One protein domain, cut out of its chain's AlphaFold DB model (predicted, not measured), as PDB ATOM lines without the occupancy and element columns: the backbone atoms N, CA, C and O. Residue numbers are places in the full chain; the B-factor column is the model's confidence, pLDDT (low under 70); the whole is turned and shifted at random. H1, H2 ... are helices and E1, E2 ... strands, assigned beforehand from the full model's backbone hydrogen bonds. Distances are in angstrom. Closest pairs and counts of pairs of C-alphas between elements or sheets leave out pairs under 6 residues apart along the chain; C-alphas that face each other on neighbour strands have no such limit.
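AT A GLANCE: This is residues 14 to 75 of the 76 residues of an uncharacterized protein of Candidatus Terrybacteria bacterium RIFCSPHIGHO2_01_FULL_43_35 (UniProt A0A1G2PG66). A small antiparallel sheet, E1 and E2, sits beside three helices set at large angles; H1 and H3 start from its strands, and H2 crosses H3. The printed part has 62 residues, in the order E1, H1, H2, E2, H3, mostly helix. It is compact, with radius of gyration of the C-alphas 10.7 A and spans 31 by 23 by 19 A.

HOW THE PARTS SIT: E1, residues 14 to 16, and E2, residues 56 to 58, are antiparallel; N 15 and O 57 are 2.8 A apart, within hydrogen-bond range. H1, residues 17 to 27, touches H2, residues 37 to 46; their closest C-alphas, Leu 21 and Val 37, are 7.2 A apart. H3, residues 59 to 73, touches H1 with residues 59 to 63 alone, about perpendicular at 80 degrees; closest C-alphas Phe 20 and Ile 59, 6.6 A. H2 and H3 are close but not clearly touching; closest C-alphas Phe 43 and Leu 66, 7.2 A. In H1, H2 and H3 every O i to N i+4 pair is within hydrogen-bond range.

IN THESE COORDINATES: H1 is 15.2 A, H2 14.1 A and H3 19.7 A long. C-alpha 14 is at (171.618, 160.871, 124.868), C-alpha 73 at (174.514, 182.501, 136.258).

THE WHOLE: The printed part has no cut and no long link. pLDDT is under 70 at residues 52 to 54 and 74 to 75.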
ATOM      1  N   LEU A  14     172.101 159.628 125.430       76.69
ATOM      2  CA  LEU A  14     171.618 160.871 124.868       76.69
ATOM      3  C   LEU A  14     170.088 160.887 124.982       76.69
ATOM      4  O   LEU A  14     169.395 160.119 124.319       76.69
ATOM      5  N   ILE A  15     169.568 161.731 125.868       84.94
ATOM      6  CA  ILE A  15     168.138 161.871 126.145       84.94
ATOM      7  C   ILE A  15     167.626 163.242 125.682       84.94
ATOM      8  O   ILE A  15     168.390 164.208 125.619       84.94
ATOM      9  N   PRO A  16     166.336 163.369 125.340       86.06
ATOM     10  CA  PRO A  16     165.772 164.651 124.943       86.06
ATOM     11  C   PRO A  16     165.674 165.617 126.135       86.06
ATOM     12  O   PRO A  16     165.561 165.197 127.287       86.06
ATOM     13  N   LEU A  17     165.645 166.924 125.848       85.25
ATOM     14  CA  LEU A  17     165.535 168.007 126.838       85.25
ATOM     15  C   LEU A  17     164.492 167.760 127.951       85.25
ATOM     16  O   LEU A  17     164.858 167.893 129.119       85.25
ATOM     17  N   PRO A  18     163.225 167.387 127.663       85.25
ATOM     18  CA  PRO A  18     162.235 167.136 128.714       85.25
ATOM     19  C   PRO A  18     162.614 165.971 129.640       85.25
ATOM     20  O   PRO A  18     162.399 166.053 130.847       85.25
ATOM     21  N   ALA A  19     163.230 164.913 129.105       86.38
ATOM     22  CA  ALA A  19     163.704 163.791 129.911       86.38
ATOM     23  C   ALA A  19     164.918 164.187 130.768       86.38
ATOM     24  O   ALA A  19     165.006 163.794 131.932       86.38
ATOM     25  N   PHE A  20     165.825 165.004 130.221       87.12
ATOM     26  CA  PHE A  20     166.963 165.541 130.968       87.12
ATOM     27  C   PHE A  20     166.505 166.427 132.120       87.12
ATOM     28  O   PHE A  20     166.964 166.234 133.239       87.12
ATOM     29  N   LEU A  21     165.559 167.334 131.874       87.50
ATOM     30  CA  LEU A  21     164.983 168.196 132.901       87.50
ATOM     31  C   LEU A  21     164.390 167.383 134.057       87.50
ATOM     32  O   LEU A  21     164.696 167.650 135.217       87.50
ATOM     33  N   ALA A  22     163.570 166.378 133.735       86.81
ATOM     34  CA  ALA A  22     162.949 165.516 134.734       86.81
ATOM     35  C   ALA A  22     164.002 164.760 135.556       86.81
ATOM     36  O   ALA A  22     163.933 164.738 136.782       86.81
ATOM     37  N   SER A  23     165.007 164.181 134.895       84.12
ATOM     38  CA  SER A  23     166.069 163.438 135.574       84.12
ATOM     39  C   SER A  23     166.978 164.343 136.412       84.12
ATOM     40  O   SER A  23     167.314 163.989 137.542       84.12
ATOM     41  N   TYR A  24     167.316 165.531 135.899       84.88
ATOM     42  CA  TYR A  24     168.111 166.547 136.587       84.88
ATOM     43  C   TYR A  24     167.405 167.009 137.859       84.88
ATOM     44  O   TYR A  24     167.961 166.866 138.941       84.88
ATOM     45  N   ASN A  25     166.153 167.466 137.752       84.38
ATOM     46  CA  ASN A  25     165.386 167.949 138.900       84.38
ATOM     47  C   ASN A  25     165.052 166.832 139.904       84.38
ATOM     48  O   ASN A  25     164.929 167.110 141.091       84.38
ATOM     49  N   LYS A  26     164.946 165.571 139.462       83.50
ATOM     50  CA  LYS A  26     164.718 164.419 140.350       83.50
ATOM     51  C   LYS A  26     165.973 163.982 141.115       83.50
ATOM     52  O   LYS A  26     165.852 163.496 142.232       83.50
ATOM     53  N   ASN A  27     167.161 164.117 140.520       76.50
ATOM     54  CA  ASN A  27     168.426 163.652 141.110       76.50
ATOM     55  C   ASN A  27     169.253 164.760 141.775       76.50
ATOM     56  O   ASN A  27     170.368 164.498 142.238       76.50
ATOM     57  N   ILE A  28     168.771 166.000 141.775       77.12
ATOM     58  CA  ILE A  28     169.507 167.130 142.324       77.12
ATOM     59  C   ILE A  28     169.079 167.425 143.773       77.12
ATOM     60  O   ILE A  28     167.883 167.408 144.066       77.12
ATOM     61  N   PRO A  29     170.024 167.685 144.696       76.81
ATOM     62  CA  PRO A  29     169.687 168.081 146.060       76.81
ATOM     63  C   PRO A  29     168.940 169.417 146.080       76.81
ATOM     64  O   PRO A  29     169.222 170.292 145.263       76.81
ATOM     65  N   ALA A  30     168.066 169.618 147.068       74.50
ATOM     66  CA  ALA A  30     167.290 170.854 147.221       74.50
ATOM     67  C   ALA A  30     168.154 172.127 147.364       74.50
ATOM     68  O   ALA A  30     167.697 173.216 147.032       74.50
ATOM     69  N   SER A  31     169.409 171.997 147.814       76.94
ATOM     70  CA  SER A  31     170.357 173.117 147.912       76.94
ATOM     71  C   SER A  31     170.851 173.638 146.560       76.94
ATOM     72  O   SER A  31     171.419 174.725 146.498       76.94
ATOM     73  N   PHE A  32     170.675 172.884 145.474       72.31
ATOM     74  CA  PHE A  32     171.129 173.292 144.150       72.31
ATOM     75  C   PHE A  32     169.992 173.915 143.322       72.31
ATOM     76  O   PHE A  32     168.820 173.580 143.502       72.31
ATOM     77  N   PRO A  33     170.324 174.814 142.376       75.19
ATOM     78  CA  PRO A  33     169.354 175.365 141.441       75.19
ATOM     79  C   PRO A  33     168.667 174.277 140.626       75.19
ATOM     80  O   PRO A  33     169.316 173.526 139.900       75.19
ATOM     81  N   GLN A  34     167.338 174.261 140.678       80.62
ATOM     82  CA  GLN A  34     166.546 173.508 139.718       80.62
ATOM     83  C   GLN A  34     166.742 174.098 138.324       80.62
ATOM     84  O   GLN A  34     166.706 175.317 138.124       80.62
ATOM     85  N   ALA A  35     166.919 173.220 137.344       82.69
ATOM     86  CA  ALA A  35     166.888 173.638 135.960       82.69
ATOM     87  C   ALA A  35     165.430 173.852 135.548       82.69
ATOM     88  O   ALA A  35     164.515 173.176 136.016       82.69
ATOM     89  N   SER A  36     165.217 174.790 134.634       85.06
ATOM     90  CA  SER A  36     163.945 175.002 133.946       85.06
ATOM     91  C   SER A  36     164.168 174.902 132.445       85.06
ATOM     92  O   SER A  36     165.284 175.109 131.971       85.06
ATOM     93  N   VAL A  37     163.110 174.651 131.668       85.44
ATOM     94  CA  VAL A  37     163.200 174.603 130.193       85.44
ATOM     95  C   VAL A  37     163.863 175.867 129.631       85.44
ATOM     96  O   VAL A  37     164.690 175.771 128.726       85.44
ATOM     97  N   ALA A  38     163.559 177.041 130.193       86.25
ATOM     98  CA  ALA A  38     164.172 178.309 129.796       86.25
ATOM     99  C   ALA A  38     165.697 178.327 130.017       86.25
ATOM    100  O   ALA A  38     166.447 178.717 129.124       86.25
ATOM    101  N   ILE A  39     166.155 177.844 131.175       86.12
ATOM    102  CA  ILE A  39     167.576 177.722 131.530       86.12
ATOM    103  C   ILE A  39     168.271 176.733 130.595       86.12
ATOM    104  O   ILE A  39     169.333 177.040 130.068       86.12
ATOM    105  N   LEU A  40     167.662 175.571 130.343       86.19
ATOM    106  CA  LEU A  40     168.224 174.558 129.446       86.19
ATOM    107  C   LEU A  40     168.352 175.080 128.012       86.19
ATOM    108  O   LEU A  40     169.380 174.867 127.377       86.19
ATOM    109  N   LYS A  41     167.351 175.816 127.514       87.19
ATOM    110  CA  LYS A  41     167.427 176.472 126.200       87.19
ATOM    111  C   LYS A  41     168.537 177.521 126.146       87.19
ATOM    112  O   LYS A  41     169.272 177.556 125.164       87.19
ATOM    113  N   LYS A  42     168.692 178.341 127.194       88.06
ATOM    114  CA  LYS A  42     169.811 179.292 127.289       88.06
ATOM    115  C   LYS A  42     171.153 178.566 127.291       88.06
ATOM    116  O   LYS A  42     172.001 178.894 126.478       88.06
ATOM    117  N   PHE A  43     171.312 177.538 128.123       87.44
ATOM    118  CA  PHE A  43     172.526 176.724 128.173       87.44
ATOM    119  C   PHE A  43     172.856 176.108 126.811       87.44
ATOM    120  O   PHE A  43     174.007 176.134 126.385       87.44
ATOM    121  N   GLN A  44     171.848 175.598 126.100       86.31
ATOM    122  CA  GLN A  44     172.019 175.051 124.759       86.31
ATOM    123  C   GLN A  44     172.505 176.105 123.755       86.31
ATOM    124  O   GLN A  44     173.376 175.809 122.941       86.31
ATOM    125  N   GLY A  45     171.980 177.331 123.836       85.44
ATOM    126  CA  GLY A  45     172.447 178.462 123.032       85.44
ATOM    127  C   GLY A  45     173.841 178.967 123.424       85.44
ATOM    128  O   GLY A  45     174.594 179.387 122.553       85.44
ATOM    129  N   THR A  46     174.205 178.889 124.706       87.44
ATOM    130  CA  THR A  46     175.530 179.280 125.219       87.44
ATOM    131  C   THR A  46     176.607 178.257 124.855       87.44
ATOM    132  O   THR A  46     177.731 178.629 124.533       87.44
ATOM    133  N   TYR A  47     176.272 176.964 124.883       86.38
ATOM    134  CA  TYR A  47     177.210 175.868 124.635       86.38
ATOM    135  C   TYR A  47     176.773 174.958 123.480       86.38
ATOM    136  O   TYR A  47     176.710 173.738 123.656       86.38
ATOM    137  N   PRO A  48     176.547 175.488 122.264       83.69
ATOM    138  CA  PRO A  48     176.146 174.673 121.115       83.69
ATOM    139  C   PRO A  48     177.202 173.609 120.775       83.69
ATOM    140  O   PRO A  48     176.882 172.542 120.260       83.69
ATOM    141  N   MET A  49     178.465 173.850 121.150       82.44
ATOM    142  CA  MET A  49     179.574 172.903 121.011       82.44
ATOM    143  C   MET A  49     179.428 171.616 121.840       82.44
ATOM    144  O   MET A  49     180.119 170.643 121.540       82.44
ATOM    145  N   LEU A  50     178.570 171.588 122.866       78.50
ATOM    146  CA  LEU A  50     178.255 170.362 123.614       78.50
ATOM    147  C   LEU A  50     177.218 169.497 122.877       78.50
ATOM    148  O   LEU A  50     177.188 168.282 123.046       78.50
ATOM    149  N   PHE A  51     176.451 170.100 121.967       80.88
ATOM    150  CA  PHE A  51     175.355 169.479 121.217       80.88
ATOM    151  C   PHE A  51     175.783 169.035 119.806       80.88
ATOM    152  O   PHE A  51     175.020 169.110 118.844       80.88
ATOM    153  N   LYS A  52     177.020 168.538 119.656       67.19
ATOM    154  CA  LYS A  52     177.584 168.123 118.350       67.19
ATOM    155  C   LYS A  52     176.853 166.950 117.688       67.19
ATOM    156  O   LYS A  52     176.962 166.781 116.480       67.19
ATOM    157  N   LYS A  53     176.117 166.140 118.457       66.69
ATOM    158  CA  LYS A  53     175.283 165.031 117.953       66.69
ATOM    159  C   LYS A  53     173.784 165.377 117.942       66.69
ATOM    160  O   LYS A  53     172.945 164.495 118.087       66.69
ATOM    161  N   GLY A  54     173.452 166.660 117.781       68.06
ATOM    162  CA  GLY A  54     172.082 167.176 117.797       68.06
ATOM    163  C   GLY A  54     171.638 167.653 119.182       68.06
ATOM    164  O   GLY A  54     172.431 167.715 120.118       68.06
ATOM    165  N   ASN A  55     170.347 167.966 119.328       73.06
ATOM    166  CA  ASN A  55     169.734 168.528 120.546       73.06
ATOM    167  C   ASN A  55     169.573 167.506 121.693       73.06
ATOM    168  O   ASN A  55     168.611 167.561 122.465       73.06
ATOM    169  N   MET A  56     170.474 166.534 121.774       80.81
ATOM    170  CA  MET A  56     170.433 165.485 122.777       80.81
ATOM    171  C   MET A  56     171.327 165.827 123.965       80.81
ATOM    172  O   MET A  56     172.403 166.397 123.814       80.81
ATOM    173  N   TRP A  57     170.875 165.442 125.151       85.19
ATOM    174  CA  TRP A  57     171.502 165.757 126.423       85.19
ATOM    175  C   TRP A  57     172.060 164.486 127.051       85.19
ATOM    176  O   TRP A  57     171.352 163.494 127.187       85.19
ATOM    177  N   SER A  58     173.314 164.516 127.480       83.62
ATOM    178  CA  SER A  58     173.921 163.467 128.310       83.62
ATOM    179  C   SER A  58     173.849 163.873 129.774       83.62
ATOM    180  O   SER A  58     174.355 164.945 130.111       83.62
ATOM    181  N   ILE A  59     173.271 163.024 130.632       79.25
ATOM    182  CA  ILE A  59     173.111 163.311 132.067       79.25
ATOM    183  C   ILE A  59     174.448 163.718 132.686       79.25
ATOM    184  O   ILE A  59     174.536 164.820 133.200       79.25
ATOM    185  N   ASP A  60     175.496 162.905 132.582       77.06
ATOM    186  CA  ASP A  60     176.763 163.174 133.274       77.06
ATOM    187  C   ASP A  60     177.463 164.451 132.774       77.06
ATOM    188  O   ASP A  60     177.691 165.399 133.534       77.06
ATOM    189  N   GLN A  61     177.716 164.517 131.461       81.75
ATOM    190  CA  GLN A  61     178.443 165.634 130.851       81.75
ATOM    191  C   GLN A  61     177.694 166.961 130.998       81.75
ATOM    192  O   GLN A  61     178.288 167.971 131.383       81.75
ATOM    193  N   HIS A  62     176.389 166.971 130.707       85.81
ATOM    194  CA  HIS A  62     175.615 168.207 130.734       85.81
ATOM    195  C   HIS A  62     175.235 168.596 132.158       85.81
ATOM    196  O   HIS A  62     175.206 169.784 132.441       85.81
ATOM    197  N   ARG A  63     175.000 167.658 133.088       83.12
ATOM    198  CA  ARG A  63     174.678 167.996 134.487       83.12
ATOM    199  C   ARG A  63     175.819 168.750 135.144       83.12
ATOM    200  O   ARG A  63     175.569 169.796 135.734       83.12
ATOM    201  N   LYS A  64     177.055 168.252 135.030       83.00
ATOM    202  CA  LYS A  64     178.210 168.909 135.651       83.00
ATOM    203  C   LYS A  64     178.415 170.307 135.077       83.00
ATOM    204  O   LYS A  64     178.551 171.257 135.840       83.00
ATOM    205  N   LYS A  65     178.354 170.449 133.748       86.19
ATOM    206  CA  LYS A  65     178.486 171.760 133.102       86.19
ATOM    207  C   LYS A  65     177.311 172.698 133.360       86.19
ATOM    208  O   LYS A  65     177.530 173.895 133.476       86.19
ATOM    209  N   LEU A  66     176.095 172.177 133.486       86.06
ATOM    210  CA  LEU A  66     174.921 172.974 133.815       86.06
ATOM    211  C   LEU A  66     174.982 173.475 135.258       86.06
ATOM    212  O   LEU A  66     174.667 174.629 135.482       86.06
ATOM    213  N   ILE A  67     175.402 172.644 136.220       84.50
ATOM    214  CA  ILE A  67     175.596 173.062 137.619       84.50
ATOM    215  C   ILE A  67     176.675 174.148 137.710       84.50
ATOM    216  O   ILE A  67     176.441 175.181 138.326       84.50
ATOM    217  N   ASP A  68     177.819 173.927 137.059       85.44
ATOM    218  CA  ASP A  68     178.927 174.887 136.956       85.44
ATOM    219  C   ASP A  68     178.453 176.222 136.359       85.44
ATOM    220  O   ASP A  68     178.619 177.280 136.960       85.44
ATOM    221  N   TRP A  69     177.747 176.165 135.228       87.00
ATOM    222  CA  TRP A  69     177.187 177.349 134.580       87.00
ATOM    223  C   TRP A  69     176.121 178.041 135.428       87.00
ATOM    224  O   TRP A  69     176.098 179.265 135.506       87.00
ATOM    225  N   LEU A  70     175.252 177.278 136.093       83.50
ATOM    226  CA  LEU A  70     174.231 177.819 136.981       83.50
ATOM    227  C   LEU A  70     174.845 178.518 138.188       83.50
ATOM    228  O   LEU A  70     174.308 179.536 138.595       83.50
ATOM    229  N   SER A  71     175.962 178.029 138.729       80.12
ATOM    230  CA  SER A  71     176.655 178.696 139.835       80.12
ATOM    231  C   SER A  71     177.200 180.072 139.444       80.12
ATOM    232  O   SER A  71     177.249 180.950 140.292       80.12
ATOM    233  N   VAL A  72     177.570 180.270 138.174       79.88
ATOM    234  CA  VAL A  72     177.985 181.577 137.635       79.88
ATOM    235  C   VAL A  72     176.772 182.429 137.246       79.88
ATOM    236  O   VAL A  72     176.776 183.639 137.418       79.88
ATOM    237  N   TYR A  73     175.715 181.804 136.721       72.94
ATOM    238  CA  TYR A  73     174.514 182.501 136.258       72.94
ATOM    239  C   TYR A  73     173.618 183.000 137.404       72.94
ATOM    240  O   TYR A  73     172.885 183.961 137.211       72.94
ATOM    241  N   ARG A  74     173.629 182.343 138.574       64.38
ATOM    242  CA  ARG A  74     172.771 182.688 139.727       64.38
ATOM    243  C   ARG A  74     173.334 183.787 140.635       64.38
ATOM    244  O   ARG A  74     172.651 184.139 141.589       64.38
ATOM    245  N   ASP A  75     174.539 184.282 140.359       50.66
ATOM    246  CA  ASP A  75     175.170 185.402 141.079       50.66
ATOM    247  C   ASP A  75     174.797 186.776 140.474       50.66
ATOM    248  O   ASP A  75     175.409 187.790 140.793       50.66
TER     249      ASP A  75